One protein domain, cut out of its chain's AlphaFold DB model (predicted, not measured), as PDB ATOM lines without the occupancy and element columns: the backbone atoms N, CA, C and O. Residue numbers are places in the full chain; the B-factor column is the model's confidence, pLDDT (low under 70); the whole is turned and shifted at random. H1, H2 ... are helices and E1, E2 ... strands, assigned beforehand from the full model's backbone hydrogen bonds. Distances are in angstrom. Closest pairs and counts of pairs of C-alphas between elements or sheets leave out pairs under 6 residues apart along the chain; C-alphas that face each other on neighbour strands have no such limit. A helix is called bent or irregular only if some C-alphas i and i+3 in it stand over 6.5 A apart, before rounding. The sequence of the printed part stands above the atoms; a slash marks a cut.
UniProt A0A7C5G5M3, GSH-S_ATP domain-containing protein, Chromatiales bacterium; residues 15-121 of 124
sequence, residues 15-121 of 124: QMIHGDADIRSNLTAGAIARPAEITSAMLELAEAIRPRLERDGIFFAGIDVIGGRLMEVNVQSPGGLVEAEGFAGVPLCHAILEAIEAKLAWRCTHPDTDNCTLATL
ATOM      1  N   GLN A  15      12.481 -39.961 -45.238       56.28
ATOM      2  CA  GLN A  15      13.243 -38.778 -45.609       56.28
ATOM      3  C   GLN A  15      12.455 -37.544 -45.188       56.28
ATOM      4  O   GLN A  15      11.255 -37.451 -45.442       56.28
ATOM      5  N   MET A  16      13.138 -36.595 -44.559       58.12
ATOM      6  CA  MET A  16      12.572 -35.300 -44.196       58.12
ATOM      7  C   MET A  16      13.186 -34.246 -45.118       58.12
ATOM      8  O   MET A  16      14.407 -34.170 -45.249       58.12
ATOM      9  N   ILE A  17      12.339 -33.483 -45.814       53.59
ATOM     10  CA  ILE A  17      12.766 -32.407 -46.720       53.59
ATOM     11  C   ILE A  17      12.467 -31.062 -46.050       53.59
ATOM     12  O   ILE A  17      11.373 -30.863 -45.522       53.59
ATOM     13  N   HIS A  18      13.450 -30.161 -46.065       56.81
ATOM     14  CA  HIS A  18      13.340 -28.803 -45.531       56.81
ATOM     15  C   HIS A  18      12.332 -27.964 -46.331       56.81
ATOM     16  O   HIS A  18      12.254 -28.083 -47.553       56.81
ATOM     17  N   GLY A  19      11.613 -27.076 -45.644       48.56
ATOM     18  CA  GLY A  19      11.091 -25.848 -46.249       48.56
ATOM     19  C   GLY A  19      12.114 -24.720 -46.083       48.56
ATOM     20  O   GLY A  19      12.913 -24.767 -45.149       48.56
ATOM     21  N   ASP A  20      12.077 -23.706 -46.951       50.56
ATOM     22  CA  ASP A  20      13.090 -22.634 -47.093       50.56
ATOM     23  C   ASP A  20      13.420 -21.806 -45.822       50.56
ATOM     24  O   ASP A  20      14.274 -20.924 -45.876       50.56
ATOM     25  N   ALA A  21      12.782 -22.057 -44.671       49.31
ATOM     26  CA  ALA A  21      12.862 -21.207 -43.480       49.31
ATOM     27  C   ALA A  21      13.313 -21.891 -42.168       49.31
ATOM     28  O   ALA A  21      13.584 -21.172 -41.206       49.31
ATOM     29  N   ASP A  22      13.420 -23.226 -42.080       50.19
ATOM     30  CA  ASP A  22      13.821 -23.899 -40.827       50.19
ATOM     31  C   ASP A  22      14.823 -25.038 -41.081       50.19
ATOM     32  O   ASP A  22      14.564 -25.977 -41.834       50.19
ATOM     33  N   ILE A  23      15.989 -24.945 -40.433       51.38
ATOM     34  CA  ILE A  23      17.091 -25.925 -40.497       51.38
ATOM     35  C   ILE A  23      16.726 -27.210 -39.731       51.38
ATOM     36  O   ILE A  23      17.367 -28.248 -39.888       51.38
ATOM     37  N   ARG A  24      15.689 -27.171 -38.886       53.81
ATOM     38  CA  ARG A  24      15.267 -28.315 -38.078       53.81
ATOM     39  C   ARG A  24      14.333 -29.210 -38.884       53.81
ATOM     40  O   ARG A  24      13.182 -28.866 -39.126       53.81
ATOM     41  N   SER A  25      14.789 -30.413 -39.220       54.03
ATOM     42  CA  SER A  25      13.978 -31.418 -39.920       54.03
ATOM     43  C   SER A  25      12.970 -32.153 -39.015       54.03
ATOM     44  O   SER A  25      12.573 -33.261 -39.340       54.03
ATOM     45  N   ASN A  26      12.539 -31.593 -37.880       57.28
ATOM     46  CA  ASN A  26      11.603 -32.275 -36.977       57.28
ATOM     47  C   ASN A  26      10.164 -32.217 -37.522       57.28
ATOM     48  O   ASN A  26       9.717 -31.167 -37.980       57.28
ATOM     49  N   LEU A  27       9.398 -33.310 -37.404       52.69
ATOM     50  CA  LEU A  27       7.984 -33.368 -37.832       52.69
ATOM     51  C   LEU A  27       7.129 -32.290 -37.149       52.69
ATOM     52  O   LEU A  27       6.304 -31.642 -37.785       52.69
ATOM     53  N   THR A  28       7.390 -32.024 -35.868       54.66
ATOM     54  CA  THR A  28       6.723 -30.962 -35.096       54.66
ATOM     55  C   THR A  28       7.029 -29.554 -35.626       54.66
ATOM     56  O   THR A  28       6.270 -28.629 -35.363       54.66
ATOM     57  N   ALA A  29       8.122 -29.386 -36.379       53.28
ATOM     58  CA  ALA A  29       8.540 -28.125 -36.991       53.28
ATOM     59  C   ALA A  29       8.080 -27.978 -38.459       53.28
ATOM     60  O   ALA A  29       8.465 -27.020 -39.123       53.28
ATOM     61  N   GLY A  30       7.245 -28.894 -38.970       55.94
ATOM     62  CA  GLY A  30       6.666 -28.799 -40.318       55.94
ATOM     63  C   GLY A  30       7.450 -29.518 -41.419       55.94
ATOM     64  O   GLY A  30       7.165 -29.315 -42.599       55.94
ATOM     65  N   ALA A  31       8.417 -30.369 -41.065       62.72
ATOM     66  CA  ALA A  31       9.090 -31.223 -42.039       62.72
ATOM     67  C   ALA A  31       8.113 -32.241 -42.655       62.72
ATOM     68  O   ALA A  31       7.335 -32.882 -41.949       62.72
ATOM     69  N   ILE A  32       8.175 -32.420 -43.977       66.25
ATOM     70  CA  ILE A  32       7.334 -33.390 -44.691       66.25
ATOM     71  C   ILE A  32       8.072 -34.725 -44.755       66.25
ATOM     72  O   ILE A  32       9.160 -34.808 -45.331       66.25
ATOM     73  N   ALA A  33       7.459 -35.767 -44.194       70.38
ATOM     74  CA  ALA A  33       7.958 -37.130 -44.297       70.38
ATOM     75  C   ALA A  33       7.675 -37.707 -45.693       70.38
ATOM     76  O   ALA A  33       6.569 -37.574 -46.221       70.38
ATOM     77  N   ARG A  34       8.669 -38.369 -46.283       73.19
ATOM     78  CA  ARG A  34       8.542 -39.120 -47.536       73.19
ATOM     79  C   ARG A  34       9.144 -40.520 -47.393       73.19
ATOM     80  O   ARG A  34      10.061 -40.684 -46.583       73.19
ATOM     81  N   PRO A  35       8.690 -41.500 -48.195       74.00
ATOM     82  CA  PRO A  35       9.377 -42.781 -48.308       74.00
ATOM     83  C   PRO A  35      10.842 -42.555 -48.686       74.00
ATOM     84  O   PRO A  35      11.119 -41.793 -49.615       74.00
ATOM     85  N   ALA A  36      11.771 -43.192 -47.975       75.44
ATOM     86  CA  ALA A  36      13.180 -43.180 -48.348       75.44
ATOM     87  C   ALA A  36      13.594 -44.531 -48.939       75.44
ATOM     88  O   ALA A  36      13.143 -45.587 -48.492       75.44
ATOM     89  N   GLU A  37      14.486 -44.492 -49.923       79.12
ATOM     90  CA  GLU A  37      15.125 -45.692 -50.452       79.12
ATOM     91  C   GLU A  37      16.230 -46.165 -49.500       79.12
ATOM     92  O   GLU A  37      17.062 -45.378 -49.040       79.12
ATOM     93  N   ILE A  38      16.240 -47.464 -49.207       78.19
ATOM     94  CA  ILE A  38      17.247 -48.079 -48.344       78.19
ATOM     95  C   ILE A  38      18.525 -48.285 -49.151       78.19
ATOM     96  O   ILE A  38      18.575 -49.126 -50.045       78.19
ATOM     97  N   THR A  39      19.578 -47.550 -48.806       83.50
ATOM     98  CA  THR A  39      20.892 -47.712 -49.447       83.50
ATOM     99  C   THR A  39      21.757 -48.737 -48.710       83.50
ATOM    100  O   THR A  39      21.590 -48.965 -47.509       83.50
ATOM    101  N   SER A  40      22.736 -49.330 -49.402       85.81
ATOM    102  CA  SER A  40      23.716 -50.232 -48.776       85.81
ATOM    103  C   SER A  40      24.488 -49.549 -47.645       85.81
ATOM    104  O   SER A  40      24.657 -50.140 -46.585       85.81
ATOM    105  N   ALA A  41      24.859 -48.276 -47.818       86.00
ATOM    106  CA  ALA A  41      25.554 -47.491 -46.799       86.00
ATOM    107  C   ALA A  41      24.727 -47.319 -45.510       86.00
ATOM    108  O   ALA A  41      25.275 -47.355 -44.411       86.00
ATOM    109  N   MET A  42      23.401 -47.169 -45.623       84.12
ATOM    110  CA  MET A  42      22.509 -47.114 -44.457       84.12
ATOM    111  C   MET A  42      22.456 -48.453 -43.717       84.12
ATOM    112  O   MET A  42      22.458 -48.472 -42.486       84.12
ATOM    113  N   LEU A  43      22.435 -49.567 -44.454       84.88
ATOM    114  CA  LEU A  43      22.471 -50.904 -43.864       84.88
ATOM    115  C   LEU A  43      23.816 -51.183 -43.188       84.88
ATOM    116  O   LEU A  43      23.837 -51.660 -42.059       84.88
ATOM    117  N   GLU A  44      24.929 -50.832 -43.831       89.38
ATOM    118  CA  GLU A  44      26.273 -50.950 -43.251       89.38
ATOM    119  C   GLU A  44      26.407 -50.134 -41.963       89.38
ATOM    120  O   GLU A  44      26.966 -50.616 -40.978       89.38
ATOM    121  N   LEU A  45      25.844 -48.923 -41.936       89.69
ATOM    122  CA  LEU A  45      25.825 -48.090 -40.741       89.69
ATOM    123  C   LEU A  45      25.016 -48.737 -39.609       89.69
ATOM    124  O   LEU A  45      25.473 -48.761 -38.466       89.69
ATOM    125  N   ALA A  46      23.841 -49.290 -39.917       88.75
ATOM    126  CA  ALA A  46      23.027 -50.007 -38.940       88.75
ATOM    127  C   ALA A  46      23.772 -51.229 -38.368       88.75
ATOM    128  O   ALA A  46      23.812 -51.412 -37.149       88.75
ATOM    129  N   GLU A  47      24.432 -52.018 -39.221       89.75
ATOM    130  CA  GLU A  47      25.240 -53.172 -38.804       89.75
ATOM    131  C   GLU A  47      26.465 -52.764 -37.974       89.75
ATOM    132  O   GLU A  47      26.827 -53.458 -37.025       89.75
ATOM    133  N   ALA A  48      27.082 -51.617 -38.266       91.31
ATOM    134  CA  ALA A  48      28.206 -51.105 -37.483       91.31
ATOM    135  C   ALA A  48      27.795 -50.690 -36.056       91.31
ATOM    136  O   ALA A  48      28.575 -50.840 -35.114       91.31
ATOM    137  N   ILE A  49      26.573 -50.176 -35.881       91.25
ATOM    138  CA  ILE A  49      26.051 -49.711 -34.585       91.25
ATOM    139  C   ILE A  49      25.486 -50.876 -33.755       91.25
ATOM    140  O   ILE A  49      25.583 -50.866 -32.524       91.25
ATOM    141  N   ARG A  50      24.937 -51.904 -34.415       90.06
ATOM    142  CA  ARG A  50      24.262 -53.060 -33.799       90.06
ATOM    143  C   ARG A  50      25.020 -53.680 -32.608       90.06
ATOM    144  O   ARG A  50      24.409 -53.773 -31.543       90.06
ATOM    145  N   PRO A  51      26.320 -54.043 -32.694       91.75
ATOM    146  CA  PRO A  51      27.023 -54.690 -31.580       91.75
ATOM    147  C   PRO A  51      27.067 -53.832 -30.316       91.75
ATOM    148  O   PRO A  51      27.088 -54.352 -29.200       91.75
ATOM    149  N   ARG A  52      27.090 -52.503 -30.480       93.50
ATOM    150  CA  ARG A  52      27.101 -51.583 -29.348       93.50
ATOM    151  C   ARG A  52      25.746 -51.556 -28.648       93.50
ATOM    152  O   ARG A  52      25.719 -51.626 -27.424       93.50
ATOM    153  N   LEU A  53      24.654 -51.504 -29.412       93.00
ATOM    154  CA  LEU A  53      23.294 -51.528 -28.870       93.00
ATOM    155  C   LEU A  53      23.014 -52.827 -28.115       93.00
ATOM    156  O   LEU A  53      22.540 -52.779 -26.986       93.00
ATOM    157  N   GLU A  54      23.389 -53.973 -28.684       90.75
ATOM    158  CA  GLU A  54      23.222 -55.277 -28.032       90.75
ATOM    159  C   GLU A  54      23.972 -55.361 -26.704       90.75
ATOM    160  O   GLU A  54      23.409 -55.767 -25.685       90.75
ATOM    161  N   ARG A  55      25.238 -54.929 -26.697       92.12
ATOM    162  CA  ARG A  55      26.065 -54.911 -25.487       92.12
ATOM    163  C   ARG A  55      25.470 -54.012 -24.405       92.12
ATOM    164  O   ARG A  55      25.565 -54.337 -23.228       92.12
ATOM    165  N   ASP A  56      24.855 -52.907 -24.808       94.00
ATOM    166  CA  ASP A  56      24.231 -51.952 -23.899       94.00
ATOM    167  C   ASP A  56      22.760 -52.349 -23.566       94.00
ATOM    168  O   ASP A  56      22.077 -51.649 -22.823       94.00
ATOM    169  N   GLY A  57      22.271 -53.501 -24.059       93.44
ATOM    170  CA  GLY A  57      20.936 -54.044 -23.768       93.44
ATOM    171  C   GLY A  57      19.784 -53.348 -24.497       93.44
ATOM    172  O   GLY A  57      18.622 -53.458 -24.102       93.44
ATOM    173  N   ILE A  58      20.088 -52.625 -25.568       93.06
ATOM    174  CA  ILE A  58      19.114 -51.900 -26.375       93.06
ATOM    175  C   ILE A  58      18.682 -52.807 -27.529       93.06
ATOM    176  O   ILE A  58      19.423 -53.015 -28.486       93.06
ATOM    177  N   PHE A  59      17.470 -53.359 -27.437       90.94
ATOM    178  CA  PHE A  59      16.924 -54.254 -28.466       90.94
ATOM    179  C   PHE A  59      16.256 -53.506 -29.629       90.94
ATOM    180  O   PHE A  59      16.063 -54.077 -30.699       90.94
ATOM    181  N   PHE A  60      15.878 -52.245 -29.406       90.56
ATOM    182  CA  PHE A  60      15.192 -51.399 -30.375       90.56
ATOM    183  C   PHE A  60      15.678 -49.955 -30.246       90.56
ATOM    184  O   PHE A  60      15.748 -49.412 -29.143       90.56
ATOM    185  N   ALA A  61      16.020 -49.345 -31.378       91.00
ATOM    186  CA  ALA A  61      16.433 -47.955 -31.475       91.00
ATOM    187  C   ALA A  61      16.062 -47.399 -32.854       91.00
ATOM    188  O   ALA A  61      16.088 -48.121 -33.851       91.00
ATOM    189  N   GLY A  62      15.760 -46.107 -32.908       89.62
ATOM    190  CA  GLY A  62      15.717 -45.349 -34.156       89.62
ATOM    191  C   GLY A  62      17.088 -44.746 -34.436       89.62
ATOM    192  O   GLY A  62      17.727 -44.236 -33.518       89.62
ATOM    193  N   ILE A  63      17.546 -44.790 -35.684       87.56
ATOM    194  CA  ILE A  63      18.774 -44.107 -36.105       87.56
ATOM    195  C   ILE A  63      18.430 -43.019 -37.114       87.56
ATOM    196  O   ILE A  63      17.707 -43.269 -38.079       87.56
ATOM    197  N   ASP A  64      18.972 -41.825 -36.901       84.81
ATOM    198  CA  ASP A  64      18.808 -40.709 -37.825       84.81
ATOM    199  C   ASP A  64      20.094 -40.522 -38.632       84.81
ATOM    200  O   ASP A  64      21.200 -40.434 -38.089       84.81
ATOM    201  N   VAL A  65      19.944 -40.487 -39.957       83.31
ATOM    202  CA  VAL A  65      21.056 -40.456 -40.912       83.31
ATOM    203  C   VAL A  65      20.895 -39.258 -41.839       83.31
ATOM    204  O   VAL A  65      19.861 -39.105 -42.486       83.31
ATOM    205  N   ILE A  66      21.937 -38.433 -41.955       81.69
ATOM    206  CA  ILE A  66      21.985 -37.294 -42.884       81.69
ATOM    207  C   ILE A  66      23.250 -37.409 -43.731       81.69
ATOM    208  O   ILE A  66      24.352 -37.562 -43.210       81.69
ATOM    209  N   GLY A  67      23.102 -37.362 -45.059       78.19
ATOM    210  CA  GLY A  67      24.240 -37.413 -45.986       78.19
ATOM    211  C   GLY A  67      25.126 -38.656 -45.822       78.19
ATOM    212  O   GLY A  67      26.342 -38.561 -45.964       78.19
ATOM    213  N   GLY A  68      24.534 -39.802 -45.458       79.38
ATOM    214  CA  GLY A  68      25.254 -41.058 -45.213       79.38
ATOM    215  C   GLY A  68      26.006 -41.123 -43.879       79.38
ATOM    216  O   GLY A  68      26.794 -42.040 -43.673       79.38
ATOM    217  N   ARG A  69      25.791 -40.164 -42.968       83.75
ATOM    218  CA  ARG A  69      26.412 -40.134 -41.637       83.75
ATOM    219  C   ARG A  69      25.354 -40.286 -40.552       83.75
ATOM    220  O   ARG A  69      24.268 -39.724 -40.671       83.75
ATOM    221  N   LEU A  70      25.696 -41.021 -39.497       87.38
ATOM    222  CA  LEU A  70      24.885 -41.095 -38.284       87.38
ATOM    223  C   LEU A  70      24.861 -39.729 -37.602       87.38
ATOM    224  O   LEU A  70      25.920 -39.166 -37.329       87.38
ATOM    225  N   MET A  71      23.665 -39.241 -37.304       87.62
ATOM    226  CA  MET A  71      23.465 -37.996 -36.568       87.62
ATOM    227  C   MET A  71      23.018 -38.265 -35.135       87.62
ATOM    228  O   MET A  71      23.551 -37.661 -34.209       87.62
ATOM    229  N   GLU A  72      22.076 -39.191 -34.954       87.69
ATOM    230  CA  GLU A  72      21.477 -39.487 -33.654       87.69
ATOM    231  C   GLU A  72      21.072 -40.962 -33.544       87.69
ATOM    232  O   GLU A  72      20.753 -41.619 -34.539       87.69
ATOM    233  N   VAL A  73      21.092 -41.476 -32.312       89.75
ATOM    234  CA  VAL A  73      20.546 -42.786 -31.946       89.75
ATOM    235  C   VAL A  73      19.496 -42.581 -30.856       89.75
ATOM    236  O   VAL A  73      19.818 -42.264 -29.713       89.75
ATOM    237  N   ASN A  74      18.237 -42.798 -31.214       89.50
ATOM    238  CA  ASN A  74      17.066 -42.625 -30.368       89.50
ATOM    239  C   ASN A  74      16.676 -43.952 -29.699       89.50
ATOM    240  O   ASN A  74      16.061 -44.815 -30.325       89.50
ATOM    241  N   VAL A  75      17.024 -44.116 -28.417       89.25
ATOM    242  CA  VAL A  75      16.855 -45.384 -27.666       89.25
ATOM    243  C   VAL A  75      15.651 -45.406 -26.715       89.25
ATOM    244  O   VAL A  75      15.331 -46.451 -26.160       89.25
ATOM    245  N   GLN A  76      14.990 -44.264 -26.493       79.00
ATOM    246  CA  GLN A  76      13.865 -44.146 -25.548       79.00
ATOM    247  C   GLN A  76      12.515 -44.033 -26.256       79.00
ATOM    248  O   GLN A  76      11.580 -44.759 -25.936       79.00
ATOM    249  N   SER A  77      12.403 -43.103 -27.203       76.62
ATOM    250  CA  SER A  77      11.167 -42.850 -27.944       76.62
ATOM    251  C   SER A  77      11.509 -42.514 -29.395       76.62
ATOM    252  O   SER A  77      11.541 -41.342 -29.771       76.62
ATOM    253  N   PRO A  78      11.856 -43.523 -30.214       80.62
ATOM    254  CA  PRO A  78      12.108 -43.291 -31.626       80.62
ATOM    255  C   PRO A  78      10.815 -42.834 -32.306       80.62
ATOM    256  O   PRO A  78       9.834 -43.572 -32.389       80.62
ATOM    257  N   GLY A  79      10.807 -41.582 -32.761       79.50
ATOM    258  CA  GLY A  79       9.687 -41.003 -33.494       79.50
ATOM    259  C   GLY A  79       9.596 -41.518 -34.931       79.50
ATOM    260  O   GLY A  79      10.558 -42.046 -35.490       79.50
ATOM    261  N   GLY A  80       8.438 -41.319 -35.562       79.06
ATOM    262  CA  GLY A  80       8.245 -41.618 -36.984       79.06
ATOM    263  C   GLY A  80       7.915 -43.076 -37.312       79.06
ATOM    264  O   GLY A  80       7.930 -43.434 -38.484       79.06
ATOM    265  N   LEU A  81       7.663 -43.927 -36.308       83.19
ATOM    266  CA  LEU A  81       7.383 -45.354 -36.504       83.19
ATOM    267  C   LEU A  81       6.083 -45.596 -37.288       83.19
ATOM    268  O   LEU A  81       6.065 -46.431 -38.185       83.19
ATOM    269  N   VAL A  82       5.020 -44.845 -36.981       83.56
ATOM    270  CA  VAL A  82       3.701 -44.984 -37.627       83.56
ATOM    271  C   VAL A  82       3.770 -44.571 -39.097       83.56
ATOM    272  O   VAL A  82       3.277 -45.272 -39.977       83.56
ATOM    273  N   GLU A  83       4.419 -43.445 -39.380       82.25
ATOM    274  CA  GLU A  83       4.620 -42.950 -40.738       82.25
ATOM    275  C   GLU A  83       5.472 -43.920 -41.550       82.25
ATOM    276  O   GLU A  83       5.182 -44.196 -42.712       82.25
ATOM    277  N   ALA A  84       6.521 -44.458 -40.934       81.75
ATOM    278  CA  ALA A  84       7.443 -45.343 -41.609       81.75
ATOM    279  C   ALA A  84       6.836 -46.744 -41.849       81.75
ATOM    280  O   ALA A  84       7.068 -47.318 -42.911       81.75
ATOM    281  N   GLU A  85       5.969 -47.236 -40.957       84.69
ATOM    282  CA  GLU A  85       5.075 -48.380 -41.207       84.69
ATOM    283  C   GLU A  85       4.146 -48.112 -42.402       84.69
ATOM    284  O   GLU A  85       4.068 -48.932 -43.319       84.69
ATOM    285  N   GLY A  86       3.529 -46.927 -42.460       84.12
ATOM    286  CA  GLY A  86       2.693 -46.510 -43.589       84.12
ATOM    287  C   GLY A  86       3.442 -46.459 -44.926       84.12
ATOM    288  O   GLY A  86       2.898 -46.869 -45.949       84.12
ATOM    289  N   PHE A  87       4.698 -45.997 -44.934       81.25
ATOM    290  CA  PHE A  87       5.526 -45.960 -46.145       81.25
ATOM    291  C   PHE A  87       6.071 -47.328 -46.555       81.25
ATOM    292  O   PHE A  87       6.167 -47.608 -47.748       81.25
ATOM    293  N   ALA A  88       6.454 -48.163 -45.589       79.25
ATOM    294  CA  ALA A  88       7.007 -49.484 -45.860       79.25
ATOM    295  C   ALA A  88       5.923 -50.513 -46.213       79.25
ATOM    296  O   ALA A  88       6.227 -51.509 -46.866       79.25
ATOM    297  N   GLY A  89       4.677 -50.301 -45.772       82.81
ATOM    298  CA  GLY A  89       3.607 -51.293 -45.891       82.81
ATOM    299  C   GLY A  89       3.858 -52.547 -45.044       82.81
ATOM    300  O   GLY A  89       3.343 -53.616 -45.361       82.81
ATOM    301  N   VAL A  90       4.675 -52.428 -43.993       80.56
ATOM    302  CA  VAL A  90       5.062 -53.518 -43.084       80.56
ATOM    303  C   VAL A  90       4.577 -53.160 -41.680       80.56
ATOM    304  O   VAL A  90       4.848 -52.040 -41.259       80.56
ATOM    305  N   PRO A  91       3.921 -54.069 -40.933       85.50
ATOM    306  CA  PRO A  91       3.385 -53.782 -39.601       85.50
ATOM    307  C   PRO A  91       4.501 -53.753 -38.537       85.50
ATOM    308  O   PRO A  91       4.656 -54.673 -37.733       85.50
ATOM    309  N   LEU A  92       5.322 -52.704 -38.546       85.31
ATOM    310  CA  LEU A  92       6.486 -52.554 -37.671       85.31
ATOM    311  C   LEU A  92       6.105 -52.519 -36.192       85.31
ATOM    312  O   LEU A  92       6.783 -53.136 -35.371       85.31
ATOM    313  N   CYS A  93       5.021 -51.820 -35.844       87.81
ATOM    314  CA  CYS A  93       4.543 -51.755 -34.463       87.81
ATOM    315  C   CYS A  93       4.201 -53.156 -33.949       87.81
ATOM    316  O   CYS A  93       4.532 -53.498 -32.815       87.81
ATOM    317  N   HIS A  94       3.583 -53.980 -34.800       90.00
ATOM    318  CA  HIS A  94       3.260 -55.362 -34.468       90.00
ATOM    319  C   HIS A  94       4.527 -56.193 -34.248       90.00
ATOM    320  O   HIS A  94       4.658 -56.810 -33.197       90.00
ATOM    321  N   ALA A  95       5.503 -56.107 -35.156       87.75
ATOM    322  CA  ALA A  95       6.772 -56.824 -35.028       87.75
ATOM    323  C   ALA A  95       7.537 -56.459 -33.737       87.75
ATOM    324  O   ALA A  95       8.147 -57.318 -33.095       87.75
ATOM    325  N   ILE A  96       7.495 -55.187 -33.320       89.31
ATOM    326  CA  ILE A  96       8.098 -54.740 -32.053       89.31
ATOM    327  C   ILE A  96       7.358 -55.347 -30.855       89.31
ATOM    328  O   ILE A  96       8.006 -55.818 -29.918       89.31
ATOM    329  N   LEU A  97       6.022 -55.356 -30.874       91.50
ATOM    330  CA  LEU A  97       5.216 -55.957 -29.809       91.50
ATOM    331  C   LEU A  97       5.457 -57.468 -29.702       91.50
ATOM    332  O   LEU A  97       5.736 -57.946 -28.605       91.50
ATOM    333  N   GLU A  98       5.466 -58.196 -30.820       92.25
ATOM    334  CA  GLU A  98       5.781 -59.631 -30.855       92.25
ATOM    335  C   GLU A  98       7.181 -59.918 -30.287       92.25
ATOM    336  O   GLU A  98       7.381 -60.860 -29.513       92.25
ATOM    337  N   ALA A  99       8.166 -59.073 -30.610       91.56
ATOM    338  CA  ALA A  99       9.511 -59.189 -30.057       91.56
ATOM    339  C   ALA A  99       9.537 -58.965 -28.534       91.56
ATOM    340  O   ALA A  99      10.252 -59.679 -27.824       91.56
ATOM    341  N   ILE A 100       8.770 -58.000 -28.016       92.31
ATOM    342  CA  ILE A 100       8.637 -57.758 -26.571       92.31
ATOM    343  C   ILE A 100       7.977 -58.961 -25.892       92.31
ATOM    344  O   ILE A 100       8.502 -59.462 -24.897       92.31
ATOM    345  N   GLU A 101       6.869 -59.463 -26.436       94.38
ATOM    346  CA  GLU A 101       6.147 -60.624 -25.908       94.38
ATOM    347  C   GLU A 101       7.037 -61.871 -25.855       94.38
ATOM    348  O   GLU A 101       7.091 -62.556 -24.830       94.38
ATOM    349  N   ALA A 102       7.815 -62.129 -26.910       92.31
ATOM    350  CA  ALA A 102       8.771 -63.233 -26.949       92.31
ATOM    351  C   ALA A 102       9.851 -63.105 -25.859       92.31
ATOM    352  O   ALA A 102      10.181 -64.088 -25.186       92.31
ATOM    353  N   LYS A 103      10.378 -61.893 -25.639       93.19
ATOM    354  CA  LYS A 103      11.369 -61.623 -24.583       93.19
ATOM    355  C   LYS A 103      10.766 -61.785 -23.186       93.19
ATOM    356  O   LYS A 103      11.421 -62.342 -22.306       93.19
ATOM    357  N   LEU A 104       9.518 -61.365 -22.972       93.94
ATOM    358  CA  LEU A 104       8.812 -61.576 -21.704       93.94
ATOM    359  C   LEU A 104       8.573 -63.066 -21.432       93.94
ATOM    360  O   LEU A 104       8.886 -63.543 -20.342       93.94
ATOM    361  N   ALA A 105       8.108 -63.821 -22.429       94.12
ATOM    362  CA  ALA A 105       7.924 -65.267 -22.315       94.12
ATOM    363  C   ALA A 105       9.242 -65.996 -21.987       94.12
ATOM    364  O   ALA A 105       9.257 -66.924 -21.173       94.12
ATOM    365  N   TRP A 106      10.362 -65.547 -22.565       94.38
ATOM    366  CA  TRP A 106      11.691 -66.052 -22.220       94.38
ATOM    367  C   TRP A 106      12.027 -65.806 -20.746       94.38
ATOM    368  O   TRP A 106      12.387 -66.744 -20.035       94.38
ATOM    369  N   ARG A 107      11.850 -64.572 -20.255       94.00
ATOM    370  CA  ARG A 107      12.122 -64.231 -18.847       94.00
ATOM    371  C   ARG A 107      11.284 -65.036 -17.860       94.00
ATOM    372  O   ARG A 107      11.792 -65.368 -16.797       94.00
ATOM    373  N   CYS A 108      10.041 -65.385 -18.197       95.06
ATOM    374  CA  CYS A 108       9.197 -66.217 -17.331       95.06
ATOM    375  C   CYS A 108       9.803 -67.603 -17.062       95.06
ATOM    376  O   CYS A 108       9.578 -68.175 -16.000       95.06
ATOM    377  N   THR A 109      10.565 -68.141 -18.017       96.62
ATOM    378  CA  THR A 109      11.239 -69.447 -17.897       96.62
ATOM    379  C   THR A 109      12.713 -69.324 -17.498       96.62
ATOM    380  O   THR A 109      13.298 -70.297 -17.032       96.62
ATOM    381  N   HIS A 110      13.297 -68.129 -17.630       96.12
ATOM    382  CA  HIS A 110      14.696 -67.818 -17.329       96.12
ATOM    383  C   HIS A 110      14.795 -66.472 -16.577       96.12
ATOM    384  O   HIS A 110      15.225 -65.470 -17.163       96.12
ATOM    385  N   PRO A 111      14.379 -66.415 -15.297       93.81
ATOM    386  CA  PRO A 111      14.229 -65.159 -14.553       93.81
ATOM    387  C   PRO A 111      15.539 -64.375 -14.398       93.81
ATOM    388  O   PRO A 111      15.507 -63.146 -14.369       93.81
ATOM    389  N   ASP A 112      16.675 -65.077 -14.386       96.31
ATOM    390  CA  ASP A 112      18.015 -64.499 -14.230       96.31
ATOM    391  C   ASP A 112      18.631 -63.997 -15.548       96.31
ATOM    392  O   ASP A 112      19.778 -63.552 -15.565       96.31
ATOM    393  N   THR A 113      17.900 -64.065 -16.668       95.50
ATOM    394  CA  THR A 113      18.395 -63.544 -17.954       95.50
ATOM    395  C   THR A 113      18.591 -62.035 -17.862       95.50
ATOM    396  O   THR A 113      17.631 -61.286 -17.649       95.50
ATOM    397  N   ASP A 114      19.825 -61.579 -18.073       94.19
ATOM    398  CA  ASP A 114      20.136 -60.157 -18.133       94.19
ATOM    399  C   ASP A 114      19.557 -59.482 -19.391       94.19
ATOM    400  O   ASP A 114      19.202 -60.111 -20.393       94.19
ATOM    401  N   ASN A 115      19.452 -58.155 -19.338       92.88
ATOM    402  CA  ASN A 115      18.852 -57.379 -20.417       92.88
ATOM    403  C   ASN A 115      19.683 -57.400 -21.713       92.88
ATOM    404  O   ASN A 115      19.116 -57.346 -22.803       92.88
ATOM    405  N   CYS A 116      21.009 -57.522 -21.611       93.50
ATOM    406  CA  CYS A 116      21.902 -57.629 -22.766       93.50
ATOM    407  C   CYS A 116      21.591 -58.899 -23.569       93.50
ATOM    408  O   CYS A 116      21.400 -58.852 -24.781       93.50
ATOM    409  N   THR A 117      21.429 -60.022 -22.880       93.25
ATOM    410  CA  THR A 117      21.047 -61.307 -23.459       93.25
ATOM    411  C   THR A 117      19.650 -61.227 -24.069       93.25
ATOM    412  O   THR A 117      19.470 -61.611 -25.226       93.25
ATOM    413  N   LEU A 118      18.675 -60.647 -23.357       92.25
ATOM    414  CA  LEU A 118      17.321 -60.443 -23.889       92.25
ATOM    415  C   LEU A 118      17.311 -59.611 -25.172       92.25
ATOM    416  O   LEU A 118      16.546 -59.922 -26.090       92.25
ATOM    417  N   ALA A 119      18.157 -58.583 -25.264       91.25
ATOM    418  CA  ALA A 119      18.231 -57.722 -26.437       91.25
ATOM    419  C   ALA A 119      18.640 -58.485 -27.704       91.25
ATOM    420  O   ALA A 119      18.133 -58.183 -28.781       91.25
ATOM    421  N   THR A 120      19.454 -59.534 -27.560       90.25
ATOM    422  CA  THR A 120      19.921 -60.374 -28.677       90.25
ATOM    423  C   THR A 120      18.956 -61.490 -29.086       90.25
ATOM    424  O   THR A 120      19.165 -62.133 -30.115       90.25
ATOM    425  N   LEU A 121      17.898 -61.749 -28.305       88.38
ATOM    426  CA  LEU A 121      16.954 -62.822 -28.625       88.38
ATOM    427  C   LEU A 121      16.196 -62.532 -29.931       88.38
ATOM    428  O   LEU A 121      15.721 -61.403 -30.111       88.38
TER     429      LEU A 121
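What this domain is: This is residues 15 to 121 of the 124 residues of the protein "GSH-S_ATP domain-containing protein" of Chromatiales bacterium (UniProt A0A7C5G5M3). A loose, elongated model has the strand hairpin E3 and E4 near its middle, with H1 over one face of that hairpin and the long H3 apart from both. Short H4 sits between H3 and the last residues of H1, H2 lies by E2, and the small hairpin E1 and E2, with its loop of residues 18 to 31, makes the other end of the long axis. The printed part has 107 residues with four named helices and four named strands, in the order E1 E2 H1 E3 E4 H2 H3 H4; each sheet, E1 - E2 and E3 - E4, is antiparallel, and the class is mixed, helices and strands. It is loose, with a radius of gyration of the C-alphas of 16.2 A, and a rod of 55 by 25 by 23 A.

Where its parts are: E3 is residues 62 to 66, 13.4 A long, and E4 is residues 69 to 74, 14.9 A. H1, residues 40 to 55, is 23.9 A long; it is irregular, with C-alphas 48 and 51 at 7.0 A, and has a kink of 29 degrees near residue 49. H3, residues 92 to 109, is the longest helix, 26.4 A, and begins at C-alpha 92 (6.486, -52.554, -37.671). H2 is residues 81 to 88, 10.2 A, and H4 is residues 115 to 120, 8.9 A, ending at C-alpha 120 (19.921, -60.374, -28.677). E1, residues 15 to 17, is 6.5 A long and begins at C-alpha 15 (13.243, -38.778, -45.609); E2, residues 32 to 35, is 10.3 A.

How they stand to each other: The hairpin E3 and E4 is antiparallel at 155 degrees, with N 62 and O 74 at 2.9 A and N 71 and O 64 at 2.8 A, within hydrogen-bond range. The closest C-alphas of H1 and E3 are those of Met 42 and Val 65, 7.7 A; of H1 and E4, those of Leu 45 and Leu 70, 7.5 A. With residues 54 to 55 alone H1 touches H4, the closest C-alphas being Arg 55 and Cys 116 at 5.7 A. They run opposite ways at a shallow tilt of 32 degrees, only just short of steep. H3 and H4 are close but not clearly touching, C-alphas 103 and 118 being closest at 6.1 A, opposite ways at a steep tilt of 55 degrees. H3 touches H2 with residues 92 to 93 alone, C-alphas 85 and 92 being closest at 5.6 A, at a steep tilt of 60 degrees. The closest C-alphas of E2 and H2 are Pro 35 and Phe 87, 5.4 A. The hairpin E1 and E2 is antiparallel at 145 degrees, with N 34 and O 15 at 2.9 A. H1 and H3 are apart. Every O i to N i+4 pair is within hydrogen-bond range in H2 and H4, against 10 of 12 in H1 and 13 of 14 in H3.

The domain as a whole: The two C-alphas farthest apart, Asp 20 and Thr 109, are at 55.2 A. The printed part has no cut. The link E1 to E2, 14 residues, is long. Mean pLDDT of the printed part is 82.1; residues 15 to 32 are under 70.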